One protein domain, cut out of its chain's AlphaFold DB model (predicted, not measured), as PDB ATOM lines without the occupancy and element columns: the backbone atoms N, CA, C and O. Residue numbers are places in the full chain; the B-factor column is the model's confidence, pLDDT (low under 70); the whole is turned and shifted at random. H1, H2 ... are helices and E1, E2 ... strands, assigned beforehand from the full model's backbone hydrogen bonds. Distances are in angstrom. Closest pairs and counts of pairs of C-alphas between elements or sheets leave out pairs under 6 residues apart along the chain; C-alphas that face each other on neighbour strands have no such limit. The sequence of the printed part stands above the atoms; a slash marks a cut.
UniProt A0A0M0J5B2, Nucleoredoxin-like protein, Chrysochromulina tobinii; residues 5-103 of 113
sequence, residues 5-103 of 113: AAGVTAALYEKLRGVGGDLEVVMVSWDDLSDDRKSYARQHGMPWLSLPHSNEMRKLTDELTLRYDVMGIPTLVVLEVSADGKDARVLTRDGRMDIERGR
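This is residues 5 to 103 of the 113 residues of the protein "Nucleoredoxin-like protein" of Chrysochromulina tobinii (UniProt A0A0M0J5B2). Two helices, H1 and H2, lie along one side of the domain, and a third helix, H3, and a small hairpin of two strands, E1 and E2, lie along the other, while extended unnamed stretches pass through the middle between them. Residues 26 to 27 and 49 to 50 make a short parallel pairing in that middle; the short helix H4 follows the hairpin and packs on part of H1, and residues 17 to 22 stick out at the far end of H1. The contacts between the named parts are few, with H1 and H4 the one pair of helices that touch. The printed part has 99 residues, with four named helices and two named strands in the order H1, H2, H3, E1, E2, H4; the one sheet has the order E1 - E2 and is antiparallel, and the class is mostly helix. The whole is compact, with a radius of gyration of the C-alphas of 13.7 A, and rounded, with spans of 34 by 32 by 26 A.

H1, residues 5 to 19, and H2, residues 34 to 43, are only just apart, their closest C-alphas being 8.2 A from each other. H2 touches no helix. H3, residues 55 to 68, touches no helix either. H3 is apart from H1. E1, residues 78 to 81, and E2, residues 88 to 92, form a hairpin of antiparallel neighbour strands, with 155 degrees between their N-to-C directions. C-alphas 81 and 88 face each other at 4.4 A, and C-alphas 78 and 92 at 5.3 A. Backbone N 78 and O 92 are within hydrogen-bond range at 2.9 A, and so are N 80 and O 89 at 2.8 A. H3 and E2 are only just apart, with closest C-alphas 8.4 A from each other. H4, residues 95 to 100, touches H1 with 4 pairs of C-alphas within 8 A, the closest being those of Leu 12 and Ile 99 at 7.1 A. H1 touches H4 with residues 8 to 12 alone. The lines of H1 and H4 stand about perpendicular, at 90 degrees. The closest C-alphas of E1 and H4, those of Val 78 and Gly 95, are 6.0 A apart. In H2, H3 and H4 every O i to N i+4 pair is within hydrogen-bond range, and in H1 10 of 11 are.

H1 begins at C-alpha 5, at (227.155, 200.805, 214.785), and runs 22.0 A to C-alpha 19. H2 is 14.4 A long from Ser 34 to Gln 43. H3 is 20.0 A long, from C-alpha 55 at (223.920, 216.266, 195.369) to Tyr 68. E1 goes from Val 78 to Val 81, and E2, 11.8 A long, from Ala 88 to Thr 92. H4 begins at Gly 95 and ends at C-alpha 100, at (226.035, 203.420, 225.748).

The two C-alphas farthest apart in the domain, those of Asn 55 and Gly 102, are 36.5 A apart. The printed part runs from residue 5 to residue 103 and has no cut. The links from H1 to H2, of 14 residues, and from H2 to H3, of 11 residues, are long. The links from H3 to E1 and from E1 to E2 are short, and the link from E2 to H4 is tight, of 2 residues. Residues 17 to 22, of which 17 to 19 belong to H1, stand free. The mean pLDDT of the printed part is 77.2, and 29 residues are under 70: residues 5 to 21, 31 to 38, 44 to 45, 47 and 53. The mean pLDDT of H1 is 61.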
ATOM      1  N   ALA A   5     227.742 199.483 214.578       47.72
ATOM      2  CA  ALA A   5     227.155 200.805 214.785       47.72
ATOM      3  C   ALA A   5     225.625 200.761 214.902       47.72
ATOM      4  O   ALA A   5     225.058 201.287 215.854       47.72
ATOM      5  N   ALA A   6     224.970 200.085 213.956       52.88
ATOM      6  CA  ALA A   6     223.515 200.082 213.832       52.88
ATOM      7  C   ALA A   6     222.782 199.489 215.044       52.88
ATOM      8  O   ALA A   6     221.704 199.955 215.404       52.88
ATOM      9  N   GLY A   7     223.362 198.461 215.676       52.81
ATOM     10  CA  GLY A   7     222.732 197.778 216.809       52.81
ATOM     11  C   GLY A   7     222.556 198.685 218.029       52.81
ATOM     12  O   GLY A   7     221.536 198.609 218.710       52.81
ATOM     13  N   VAL A   8     223.515 199.587 218.272       55.75
ATOM     14  CA  VAL A   8     223.446 200.567 219.370       55.75
ATOM     15  C   VAL A   8     222.348 201.593 219.098       55.75
ATOM     16  O   VAL A   8     221.624 201.993 220.008       55.75
ATOM     17  N   THR A   9     222.178 201.987 217.839       62.53
ATOM     18  CA  THR A   9     221.206 203.008 217.459       62.53
ATOM     19  C   THR A   9     219.773 202.459 217.499       62.53
ATOM     20  O   THR A   9     218.868 203.162 217.939       62.53
ATOM     21  N   ALA A  10     219.505 201.234 217.029       64.81
ATOM     22  CA  ALA A  10     218.127 200.716 216.979       64.81
ATOM     23  C   ALA A  10     217.553 200.492 218.391       64.81
ATOM     24  O   ALA A  10     216.437 200.909 218.698       64.81
ATOM     25  N   ALA A  11     218.365 199.928 219.293       65.12
ATOM     26  CA  ALA A  11     218.014 199.789 220.705       65.12
ATOM     27  C   ALA A  11     217.823 201.150 221.399       65.12
ATOM     28  O   ALA A  11     217.008 201.269 222.315       65.12
ATOM     29  N   LEU A  12     218.556 202.182 220.965       66.94
ATOM     30  CA  LEU A  12     218.324 203.554 221.396       66.94
ATOM     31  C   LEU A  12     216.940 204.037 220.964       66.94
ATOM     32  O   LEU A  12     216.215 204.541 221.810       66.94
ATOM     33  N   TYR A  13     216.576 203.910 219.688       67.12
ATOM     34  CA  TYR A  13     215.303 204.441 219.195       67.12
ATOM     35  C   TYR A  13     214.106 203.874 219.953       67.12
ATOM     36  O   TYR A  13     213.210 204.615 220.336       67.12
ATOM     37  N   GLU A  14     214.122 202.572 220.234       69.81
ATOM     38  CA  GLU A  14     213.067 201.932 221.022       69.81
ATOM     39  C   GLU A  14     213.028 202.457 222.465       69.81
ATOM     40  O   GLU A  14     211.952 202.745 222.991       69.81
ATOM     41  N   LYS A  15     214.192 202.681 223.094       65.50
ATOM     42  CA  LYS A  15     214.254 203.344 224.408       65.50
ATOM     43  C   LYS A  15     213.721 204.775 224.345       65.50
ATOM     44  O   LYS A  15     212.975 205.174 225.227       65.50
ATOM     45  N   LEU A  16     214.076 205.528 223.306       65.12
ATOM     46  CA  LEU A  16     213.649 206.911 223.098       65.12
ATOM     47  C   LEU A  16     212.140 207.022 222.879       65.12
ATOM     48  O   LEU A  16     211.492 207.847 223.515       65.12
ATOM     49  N   ARG A  17     211.567 206.140 222.054       65.38
ATOM     50  CA  ARG A  17     210.117 206.030 221.859       65.38
ATOM     51  C   ARG A  17     209.368 205.748 223.158       65.38
ATOM     52  O   ARG A  17     208.255 206.232 223.327       65.38
ATOM     53  N   GLY A  18     209.962 204.966 224.061       60.19
ATOM     54  CA  GLY A  18     209.366 204.627 225.355       60.19
ATOM     55  C   GLY A  18     209.407 205.753 226.393       60.19
ATOM     56  O   GLY A  18     208.591 205.748 227.309       60.19
ATOM     57  N   VAL A  19     210.329 206.715 226.261       57.75
ATOM     58  CA  VAL A  19     210.465 207.849 227.200       57.75
ATOM     59  C   VAL A  19     209.392 208.923 226.960       57.75
ATOM     60  O   VAL A  19     209.049 209.648 227.890       57.75
ATOM     61  N   GLY A  20     208.805 208.978 225.759       52.41
ATOM     62  CA  GLY A  20     207.834 210.005 225.378       52.41
ATOM     63  C   GLY A  20     208.479 211.384 225.162       52.41
ATOM     64  O   GLY A  20     209.498 211.721 225.763       52.41
ATOM     65  N   GLY A  21     207.887 212.182 224.270       60.22
ATOM     66  CA  GLY A  21     208.343 213.533 223.916       60.22
ATOM     67  C   GLY A  21     208.603 213.717 222.419       60.22
ATOM     68  O   GLY A  21     208.707 212.740 221.679       60.22
ATOM     69  N   ASP A  22     208.716 214.974 221.972       70.88
ATOM     70  CA  ASP A  22     208.988 215.329 220.566       70.88
ATOM     71  C   ASP A  22     210.464 215.077 220.218       70.88
ATOM     72  O   ASP A  22     211.249 216.015 220.052       70.88
ATOM     73  N   LEU A  23     210.885 213.815 220.219       76.19
ATOM     74  CA  LEU A  23     212.227 213.419 219.821       76.19
ATOM     75  C   LEU A  23     212.163 212.659 218.504       76.19
ATOM     76  O   LEU A  23     211.509 211.625 218.403       76.19
ATOM     77  N   GLU A  24     212.906 213.157 217.525       80.38
ATOM     78  CA  GLU A  24     213.061 212.526 216.223       80.38
ATOM     79  C   GLU A  24     214.534 212.198 215.988       80.38
ATOM     80  O   GLU A  24     215.430 212.908 216.456       80.38
ATOM     81  N   VAL A  25     214.792 211.120 215.252       80.69
ATOM     82  CA  VAL A  25     216.140 210.783 214.799       80.69
ATOM     83  C   VAL A  25     216.175 210.925 213.287       80.69
ATOM     84  O   VAL A  25     215.301 210.432 212.582       80.69
ATOM     85  N   VAL A  26     217.206 211.597 212.779       84.19
ATOM     86  CA  VAL A  26     217.422 211.753 211.340       84.19
ATOM     87  C   VAL A  26     218.764 211.140 210.980       84.19
ATOM     88  O   VAL A  26     219.812 211.555 211.476       84.19
ATOM     89  N   MET A  27     218.739 210.139 210.105       81.00
ATOM     90  CA  MET A  27     219.944 209.517 209.582       81.00
ATOM     91  C   MET A  27     220.558 210.390 208.487       81.00
ATOM     92  O   MET A  27     219.966 210.606 207.424       81.00
ATOM     93  N   VAL A  28     221.790 210.822 208.739       82.94
ATOM     94  CA  VAL A  28     222.659 211.493 207.772       82.94
ATOM     95  C   VAL A  28     223.703 210.477 207.312       82.94
ATOM     96  O   VAL A  28     224.491 209.979 208.112       82.94
ATOM     97  N   SER A  29     223.650 210.108 206.033       76.69
ATOM     98  CA  SER A  29     224.495 209.061 205.451       76.69
ATOM     99  C   SER A  29     225.711 209.675 204.773       76.69
ATOM    100  O   SER A  29     225.546 210.565 203.947       76.69
ATOM    101  N   TRP A  30     226.901 209.154 205.072       74.69
ATOM    102  CA  TRP A  30     228.122 209.447 204.307       74.69
ATOM    103  C   TRP A  30     228.258 208.557 203.063       74.69
ATOM    104  O   TRP A  30     229.086 208.834 202.199       74.69
ATOM    105  N   ASP A  31     227.452 207.495 202.965       68.62
ATOM    106  CA  ASP A  31     227.500 206.578 201.829       68.62
ATOM    107  C   ASP A  31     226.917 207.218 200.564       68.62
ATOM    108  O   ASP A  31     225.859 207.856 200.591       68.62
ATOM    109  N   ASP A  32     227.605 206.980 199.448       60.69
ATOM    110  CA  ASP A  32     227.313 207.556 198.131       60.69
ATOM    111  C   ASP A  32     226.195 206.809 197.375       60.69
ATOM    112  O   ASP A  32     225.736 207.261 196.332       60.69
ATOM    113  N   LEU A  33     225.735 205.657 197.881       60.44
ATOM    114  CA  LEU A  33     224.766 204.799 197.195       60.44
ATOM    115  C   LEU A  33     223.444 204.705 197.962       60.44
ATOM    116  O   LEU A  33     223.362 204.226 199.095       60.44
ATOM    117  N   SER A  34     222.365 205.137 197.304       64.94
ATOM    118  CA  SER A  34     221.023 205.169 197.897       64.94
ATOM    119  C   SER A  34     220.472 203.788 198.297       64.94
ATOM    120  O   SER A  34     219.663 203.707 199.228       64.94
ATOM    121  N   ASP A  35     220.921 202.716 197.637       65.88
ATOM    122  CA  ASP A  35     220.481 201.343 197.907       65.88
ATOM    123  C   ASP A  35     221.178 200.728 199.124       65.88
ATOM    124  O   ASP A  35     220.511 200.071 199.930       65.88
ATOM    125  N   ASP A  36     222.461 201.025 199.338       67.38
ATOM    126  CA  ASP A  36     223.209 200.564 200.514       67.38
ATOM    127  C   ASP A  36     222.600 201.125 201.798       67.38
ATOM    128  O   ASP A  36     222.344 200.389 202.754       67.38
ATOM    129  N   ARG A  37     222.219 202.406 201.776       68.12
ATOM    130  CA  ARG A  37     221.523 203.068 202.883       68.12
ATOM    131  C   ARG A  37     220.170 202.429 203.202       68.12
ATOM    132  O   ARG A  37     219.866 202.173 204.369       68.12
ATOM    133  N   LYS A  38     219.330 202.188 202.188       69.62
ATOM    134  CA  LYS A  38     218.003 201.566 202.379       69.62
ATOM    135  C   LYS A  38     218.139 200.132 202.881       69.62
ATOM    136  O   LYS A  38     217.377 199.714 203.751       69.62
ATOM    137  N   SER A  39     219.101 199.390 202.337       71.94
ATOM    138  CA  SER A  39     219.407 198.026 202.758       71.94
ATOM    139  C   SER A  39     219.880 197.996 204.209       71.94
ATOM    140  O   SER A  39     219.344 197.227 204.999       71.94
ATOM    141  N   TYR A  40     220.788 198.895 204.597       72.12
ATOM    142  CA  TYR A  40     221.268 199.033 205.972       72.12
ATOM    143  C   TYR A  40     220.136 199.376 206.948       72.12
ATOM    144  O   TYR A  40     219.965 198.690 207.956       72.12
ATOM    145  N   ALA A  41     219.302 200.366 206.609       70.56
ATOM    146  CA  ALA A  41     218.156 200.746 207.433       70.56
ATOM    147  C   ALA A  41     217.175 199.580 207.641       70.56
ATOM    148  O   ALA A  41     216.752 199.308 208.764       70.56
ATOM    149  N   ARG A  42     216.866 198.834 206.572       72.56
ATOM    150  CA  ARG A  42     216.002 197.645 206.643       72.56
ATOM    151  C   ARG A  42     216.632 196.514 207.452       72.56
ATOM    152  O   ARG A  42     215.961 195.945 208.306       72.56
ATOM    153  N   GLN A  43     217.905 196.200 207.207       71.38
ATOM    154  CA  GLN A  43     218.630 195.125 207.899       71.38
ATOM    155  C   GLN A  43     218.697 195.346 209.409       71.38
ATOM    156  O   GLN A  43     218.719 194.386 210.173       71.38
ATOM    157  N   HIS A  44     218.730 196.606 209.834       68.00
ATOM    158  CA  HIS A  44     218.875 196.970 211.235       68.00
ATOM    159  C   HIS A  44     217.584 197.480 211.875       68.00
ATOM    160  O   HIS A  44     217.636 197.987 212.994       68.00
ATOM    161  N   GLY A  45     216.441 197.321 211.196       65.31
ATOM    162  CA  GLY A  45     215.132 197.691 211.732       65.31
ATOM    163  C   GLY A  45     215.086 199.149 212.173       65.31
ATOM    164  O   GLY A  45     214.600 199.440 213.255       65.31
ATOM    165  N   MET A  46     215.670 200.035 211.371       72.75
ATOM    166  CA  MET A  46     215.854 201.450 211.662       72.75
ATOM    167  C   MET A  46     214.637 202.248 211.151       72.75
ATOM    168  O   MET A  46     214.541 202.470 209.943       72.75
ATOM    169  N   PRO A  47     213.694 202.674 212.011       66.19
ATOM    170  CA  PRO A  47     212.444 203.314 211.581       66.19
ATOM    171  C   PRO A  47     212.570 204.828 211.337       66.19
ATOM    172  O   PRO A  47     211.580 205.472 211.004       66.19
ATOM    173  N   TRP A  48     213.752 205.413 211.538       71.25
ATOM    174  CA  TRP A  48     213.949 206.859 211.458       71.25
ATOM    175  C   TRP A  48     213.994 207.406 210.035       71.25
ATOM    176  O   TRP A  48     214.323 206.718 209.064       71.25
ATOM    177  N   LEU A  49     213.726 208.709 209.952       73.81
ATOM    178  CA  LEU A  49     213.840 209.494 208.736       73.81
ATOM    179  C   LEU A  49     215.286 209.494 208.227       73.81
ATOM    180  O   LEU A  49     216.249 209.477 208.992       73.81
ATOM    181  N   SER A  50     215.450 209.550 206.909       74.12
ATOM    182  CA  SER A  50     216.754 209.728 206.270       74.12
ATOM    183  C   SER A  50     216.668 210.842 205.248       74.12
ATOM    184  O   SER A  50     215.664 210.923 204.534       74.12
ATOM    185  N   LEU A  51     217.730 211.635 205.115       74.62
ATOM    186  CA  LEU A  51     217.796 212.646 204.062       74.62
ATOM    187  C   LEU A  51     217.593 212.009 202.671       74.62
ATOM    188  O   LEU A  51     218.065 210.889 202.433       74.62
ATOM    189  N   PRO A  52     216.911 212.679 201.725       73.25
ATOM    190  CA  PRO A  52     216.845 212.231 200.336       73.25
ATOM    191  C   PRO A  52     218.245 212.015 199.745       73.25
ATOM    192  O   PRO A  52     219.234 212.546 200.239       73.25
ATOM    193  N   HIS A  53     218.358 211.191 198.707       69.69
ATOM    194  CA  HIS A  53     219.636 211.035 198.012       69.69
ATOM    195  C   HIS A  53     219.712 212.065 196.878       69.69
ATOM    196  O   HIS A  53     219.006 211.921 195.881       69.69
ATOM    197  N   SER A  54     220.514 213.116 197.058       76.50
ATOM    198  CA  SER A  54     220.789 214.134 196.037       76.50
ATOM    199  C   SER A  54     222.146 214.808 196.273       76.50
ATOM    200  O   SER A  54     222.709 214.724 197.369       76.50
ATOM    201  N   ASN A  55     222.665 215.511 195.261       78.62
ATOM    202  CA  ASN A  55     223.920 216.266 195.369       78.62
ATOM    203  C   ASN A  55     223.835 217.378 196.427       78.62
ATOM    204  O   ASN A  55     224.807 217.657 197.126       78.62
ATOM    205  N   GLU A  56     222.667 217.998 196.574       81.44
ATOM    206  CA  GLU A  56     222.379 218.992 197.608       81.44
ATOM    207  C   GLU A  56     222.449 218.364 199.001       81.44
ATOM    208  O   GLU A  56     223.003 218.959 199.919       81.44
ATOM    209  N   MET A  57     221.951 217.134 199.157       81.06
ATOM    210  CA  MET A  57     222.001 216.418 200.436       81.06
ATOM    211  C   MET A  57     223.412 215.943 200.792       81.06
ATOM    212  O   MET A  57     223.749 215.861 201.974       81.06
ATOM    213  N   ARG A  58     224.268 215.699 199.793       81.31
ATOM    214  CA  ARG A  58     225.700 215.461 200.019       81.31
ATOM    215  C   ARG A  58     226.393 216.710 200.558       81.31
ATOM    216  O   ARG A  58     227.028 216.635 201.601       81.31
ATOM    217  N   LYS A  59     226.175 217.868 199.925       86.62
ATOM    218  CA  LYS A  59     226.690 219.155 200.428       86.62
ATOM    219  C   LYS A  59     226.199 219.448 201.844       86.62
ATOM    220  O   LYS A  59     226.993 219.810 202.700       86.62
ATOM    221  N   LEU A  60     224.912 219.211 202.111       86.69
ATOM    222  CA  LEU A  60     224.352 219.346 203.454       86.69
ATOM    223  C   LEU A  60     225.046 218.407 204.454       86.69
ATOM    224  O   LEU A  60     225.331 218.806 205.575       86.69
ATOM    225  N   THR A  61     225.347 217.168 204.061       85.81
ATOM    226  CA  THR A  61     226.080 216.219 204.912       85.81
ATOM    227  C   THR A  61     227.484 216.726 205.248       85.81
ATOM    228  O   THR A  61     227.889 216.645 206.411       85.81
ATOM    229  N   ASP A  62     228.195 217.299 204.277       87.81
ATOM    230  CA  ASP A  62     229.521 217.894 204.483       87.81
ATOM    231  C   ASP A  62     229.443 219.122 205.409       87.81
ATOM    232  O   ASP A  62     230.221 219.250 206.357       87.81
ATOM    233  N   GLU A  63     228.449 219.993 205.205       90.38
ATOM    234  CA  GLU A  63     228.196 221.161 206.057       90.38
ATOM    235  C   GLU A  63     227.869 220.766 207.502       90.38
ATOM    236  O   GLU A  63     228.402 221.358 208.440       90.38
ATOM    237  N   LEU A  64     227.018 219.754 207.700       89.81
ATOM    238  CA  LEU A  64     226.667 219.239 209.027       89.81
ATOM    239  C   LEU A  64     227.876 218.590 209.708       89.81
ATOM    240  O   LEU A  64     228.090 218.797 210.903       89.81
ATOM    241  N   THR A  65     228.679 217.845 208.946       88.75
ATOM    242  CA  THR A  65     229.918 217.216 209.422       88.75
ATOM    243  C   THR A  65     230.883 218.268 209.953       88.75
ATOM    244  O   THR A  65     231.373 218.136 211.072       88.75
ATOM    245  N   LEU A  66     231.087 219.352 209.201       91.25
ATOM    246  CA  LEU A  66     231.941 220.458 209.620       91.25
ATOM    247  C   LEU A  66     231.342 221.232 210.803       91.25
ATOM    248  O   LEU A  66     232.025 221.489 211.791       91.25
ATOM    249  N   ARG A  67     230.052 221.585 210.735       91.06
ATOM    250  CA  ARG A  67     229.359 222.373 211.769       91.06
ATOM    251  C   ARG A  67     229.377 221.690 213.133       91.06
ATOM    252  O   ARG A  67     229.487 222.365 214.159       91.06
ATOM    253  N   TYR A  68     229.221 220.369 213.153       90.62
ATOM    254  CA  TYR A  68     229.167 219.604 214.393       90.62
ATOM    255  C   TYR A  68     230.475 218.902 214.749       90.62
ATOM    256  O   TYR A  68     230.491 218.217 215.768       90.62
ATOM    257  N   ASP A  69     231.553 219.148 213.999       90.00
ATOM    258  CA  ASP A  69     232.886 218.585 214.242       90.00
ATOM    259  C   ASP A  69     232.873 217.044 214.274       90.00
ATOM    260  O   ASP A  69     233.368 216.384 215.189       90.00
ATOM    261  N   VAL A  70     232.212 216.442 213.279       88.62
ATOM    262  CA  VAL A  70     232.074 214.986 213.170       88.62
ATOM    263  C   VAL A  70     233.348 214.397 212.565       88.62
ATOM    264  O   VAL A  70     233.533 214.368 211.352       88.62
ATOM    265  N   MET A  71     234.217 213.873 213.427       85.50
ATOM    266  CA  MET A  71     235.528 213.330 213.038       85.50
ATOM    267  C   MET A  71     235.501 211.858 212.589       85.50
ATOM    268  O   MET A  71     236.508 211.324 212.125       85.50
ATOM    269  N   GLY A  72     234.372 211.167 212.745       82.31
ATOM    270  CA  GLY A  72     234.243 209.763 212.365       82.31
ATOM    271  C   GLY A  72     232.831 209.222 212.536       82.31
ATOM    272  O   GLY A  72     231.969 209.856 213.144       82.31
ATOM    273  N   ILE A  73     232.592 208.025 212.002       80.12
ATOM    274  CA  ILE A  73     231.293 207.350 212.062       80.12
ATOM    275  C   ILE A  73     231.388 206.016 212.829       80.12
ATOM    276  O   ILE A  73     232.401 205.319 212.732       80.12
ATOM    277  N   PRO A  74     230.343 205.622 213.582       80.44
ATOM    278  CA  PRO A  74     229.091 206.355 213.789       80.44
ATOM    279  C   PRO A  74     229.224 207.452 214.865       80.44
ATOM    280  O   PRO A  74     229.810 207.215 215.924       80.44
ATOM    281  N   THR A  75     228.588 208.601 214.618       86.00
ATOM    282  CA  THR A  75     228.455 209.731 215.554       86.00
ATOM    283  C   THR A  75     226.979 210.075 215.736       86.00
ATOM    284  O   THR A  75     226.198 209.969 214.793       86.00
ATOM    285  N   LEU A  76     226.592 210.471 216.952       87.31
ATOM    286  CA  LEU A  76     225.243 210.942 217.264       87.31
ATOM    287  C   LEU A  76     225.331 212.288 217.977       87.31
ATOM    288  O   LEU A  76     225.755 212.358 219.131       87.31
ATOM    289  N   VAL A  77     224.879 213.331 217.289       90.25
ATOM    290  CA  VAL A  77     224.745 214.683 217.833       90.25
ATOM    291  C   VAL A  77     223.297 214.879 218.258       90.25
ATOM    292  O   VAL A  77     222.382 214.584 217.493       90.25
ATOM    293  N   VAL A  78     223.086 215.371 219.476       89.38
ATOM    294  CA  VAL A  78     221.751 215.666 220.002       89.38
ATOM    295  C   VAL A  78     221.548 217.170 219.995       89.38
ATOM    296  O   VAL A  78     222.356 217.925 220.548       89.38
ATOM    297  N   LEU A  79     220.454 217.591 219.372       90.44
ATOM    298  CA  LEU A  79     220.079 218.986 219.205       90.44
ATOM    299  C   LEU A  79     218.741 219.250 219.890       90.44
ATOM    300  O   LEU A  79     217.837 218.420 219.856       90.44
ATOM    301  N   GLU A  80     218.618 220.435 220.464       88.88
ATOM    302  CA  GLU A  80     217.343 221.043 220.817       88.88
ATOM    303  C   GLU A  80     216.975 222.017 219.704       88.88
ATOM    304  O   GLU A  80     217.719 222.962 219.449       88.88
ATOM    305  N   VAL A  81     215.862 221.762 219.023       87.62
ATOM    306  CA  VAL A  81     215.375 222.595 217.919       87.62
ATOM    307  C   VAL A  81     214.299 223.539 218.451       87.62
ATOM    308  O   VAL A  81     213.454 223.129 219.248       87.62
ATOM    309  N   SER A  82     214.337 224.806 218.037       87.50
ATOM    310  CA  SER A  82     213.311 225.792 218.378       87.50
ATOM    311  C   SER A  82     211.938 225.378 217.838       87.50
ATOM    312  O   SER A  82     211.829 224.646 216.855       87.50
ATOM    313  N   ALA A  83     210.865 225.879 218.453       85.12
ATOM    314  CA  ALA A  83     209.497 225.543 218.047       85.12
ATOM    315  C   ALA A  83     209.175 225.925 216.586       85.12
ATOM    316  O   ALA A  83     208.321 225.305 215.962       85.12
ATOM    317  N   ASP A  84     209.861 226.932 216.037       86.56
ATOM    318  CA  ASP A  84     209.727 227.359 214.641       86.56
ATOM    319  C   ASP A  84     210.695 226.648 213.677       86.56
ATOM    320  O   ASP A  84     210.661 226.908 212.473       86.56
ATOM    321  N   GLY A  85     211.555 225.757 214.186       83.12
ATOM    322  CA  GLY A  85     212.488 224.955 213.397       83.12
ATOM    323  C   GLY A  85     213.689 225.713 212.831       83.12
ATOM    324  O   GLY A  85     214.438 225.138 212.040       83.12
ATOM    325  N   LYS A  86     213.871 226.993 213.176       85.56
ATOM    326  CA  LYS A  86     214.905 227.848 212.566       85.56
ATOM    327  C   LYS A  86     216.238 227.800 213.292       85.56
ATOM    328  O   LYS A  86     217.275 227.942 212.648       85.56
ATOM    329  N   ASP A  87     216.201 227.560 214.596       87.31
ATOM    330  CA  ASP A  87     217.379 227.538 215.446       87.31
ATOM    331  C   ASP A  87     217.555 226.167 216.092       87.31
ATOM    332  O   ASP A  87     216.597 225.455 216.400       87.31
ATOM    333  N   ALA A  88     218.813 225.794 216.314       89.50
ATOM    334  CA  ALA A  88     219.159 224.566 217.005       89.50
ATOM    335  C   ALA A  88     220.320 224.798 217.970       89.50
ATOM    336  O   ALA A  88     221.364 225.342 217.602       89.50
ATOM    337  N   ARG A  89     220.159 224.329 219.207       91.12
ATOM    338  CA  ARG A  89     221.196 224.321 220.236       91.12
ATOM    339  C   ARG A  89     221.764 222.915 220.376       91.12
ATOM    340  O   ARG A  89     221.022 221.951 220.536       91.12
ATOM    341  N   VAL A  90     223.088 222.788 220.347       92.50
ATOM    342  CA  VAL A  90     223.752 221.498 220.589       92.50
ATOM    343  C   VAL A  90     223.648 221.155 222.071       92.50
ATOM    344  O   VAL A  90     224.173 221.886 222.910       92.50
ATOM    345  N   LEU A  91     222.989 220.040 222.391       90.38
ATOM    346  CA  LEU A  91     222.941 219.501 223.753       90.38
ATOM    347  C   LEU A  91     224.163 218.624 224.041       90.38
ATOM    348  O   LEU A  91     224.729 218.692 225.127       90.38
ATOM    349  N   THR A  92     224.573 217.803 223.070       90.69
ATOM    350  CA  THR A  92     225.773 216.956 223.153       90.69
ATOM    351  C   THR A  92     226.229 216.533 221.755       90.69
ATOM    352  O   THR A  92     225.406 216.342 220.857       90.69
ATOM    353  N   ARG A  93     227.543 216.375 221.565       91.88
ATOM    354  CA  ARG A  93     228.139 215.734 220.374       91.88
ATOM    355  C   ARG A  93     228.470 214.256 220.613       91.88
ATOM    356  O   ARG A  93     228.681 213.511 219.664       91.88
ATOM    357  N   ASP A  94     228.440 213.829 221.874       88.88
ATOM    358  CA  ASP A  94     228.799 212.488 222.332       88.88
ATOM    359  C   ASP A  94     227.559 211.645 222.650       88.88
ATOM    360  O   ASP A  94     227.611 210.722 223.466       88.88
ATOM    361  N   GLY A  95     226.428 211.928 221.993       86.31
ATOM    362  CA  GLY A  95     225.144 211.291 222.287       86.31
ATOM    363  C   GLY A  95     225.238 209.765 222.277       86.31
ATOM    364  O   GLY A  95     224.655 209.099 223.127       86.31
ATOM    365  N   ARG A  96     226.058 209.196 221.387       83.81
ATOM    366  CA  ARG A  96     226.331 207.754 221.352       83.81
ATOM    367  C   ARG A  96     226.904 207.244 222.681       83.81
ATOM    368  O   ARG A  96     226.409 206.251 223.209       83.81
ATOM    369  N   MET A  97     227.921 207.911 223.221       84.81
ATOM    370  CA  MET A  97     228.553 207.524 224.486       84.81
ATOM    371  C   MET A  97     227.615 207.729 225.673       84.81
ATOM    372  O   MET A  97     227.606 206.912 226.594       84.81
ATOM    373  N   ASP A  98     226.818 208.797 225.649       85.56
ATOM    374  CA  ASP A  98     225.787 209.072 226.651       85.56
ATOM    375  C   ASP A  98     224.804 207.902 226.751       85.56
ATOM    376  O   ASP A  98     224.506 207.409 227.839       85.56
ATOM    377  N   ILE A  99     224.377 207.375 225.607       78.31
ATOM    378  CA  ILE A  99     223.453 206.243 225.516       78.31
ATOM    379  C   ILE A  99     224.105 204.938 225.941       78.31
ATOM    380  O   ILE A  99     223.523 204.199 226.736       78.31
ATOM    381  N   GLU A 100     225.296 204.641 225.414       80.12
ATOM    382  CA  GLU A 100     226.035 203.420 225.748       80.12
ATOM    383  C   GLU A 100     226.281 203.326 227.261       80.12
ATOM    384  O   GLU A 100     226.262 202.237 227.833       80.12
ATOM    385  N   ARG A 101     226.442 204.474 227.928       83.75
ATOM    386  CA  ARG A 101     226.629 204.575 229.381       83.75
ATOM    387  C   ARG A 101     225.323 204.744 230.166       83.75
ATOM    388  O   ARG A 101     225.383 204.829 231.389       83.75
ATOM    389  N   GLY A 102     224.168 204.830 229.501       79.50
ATOM    390  CA  GLY A 102     222.864 205.065 230.134       79.50
ATOM    391  C   GLY A 102     222.727 206.434 230.815       79.50
ATOM    392  O   GLY A 102     221.890 206.598 231.698       79.50
ATOM    393  N   ARG A 103     223.554 207.413 230.441       83.19
ATOM    394  CA  ARG A 103     223.583 208.768 231.002       83.19
ATOM    395  C   ARG A 103     223.080 209.759 229.963       83.19
ATOM    396  O   ARG A 103     223.869 210.359 229.249       83.19
TER     397      ARG A 103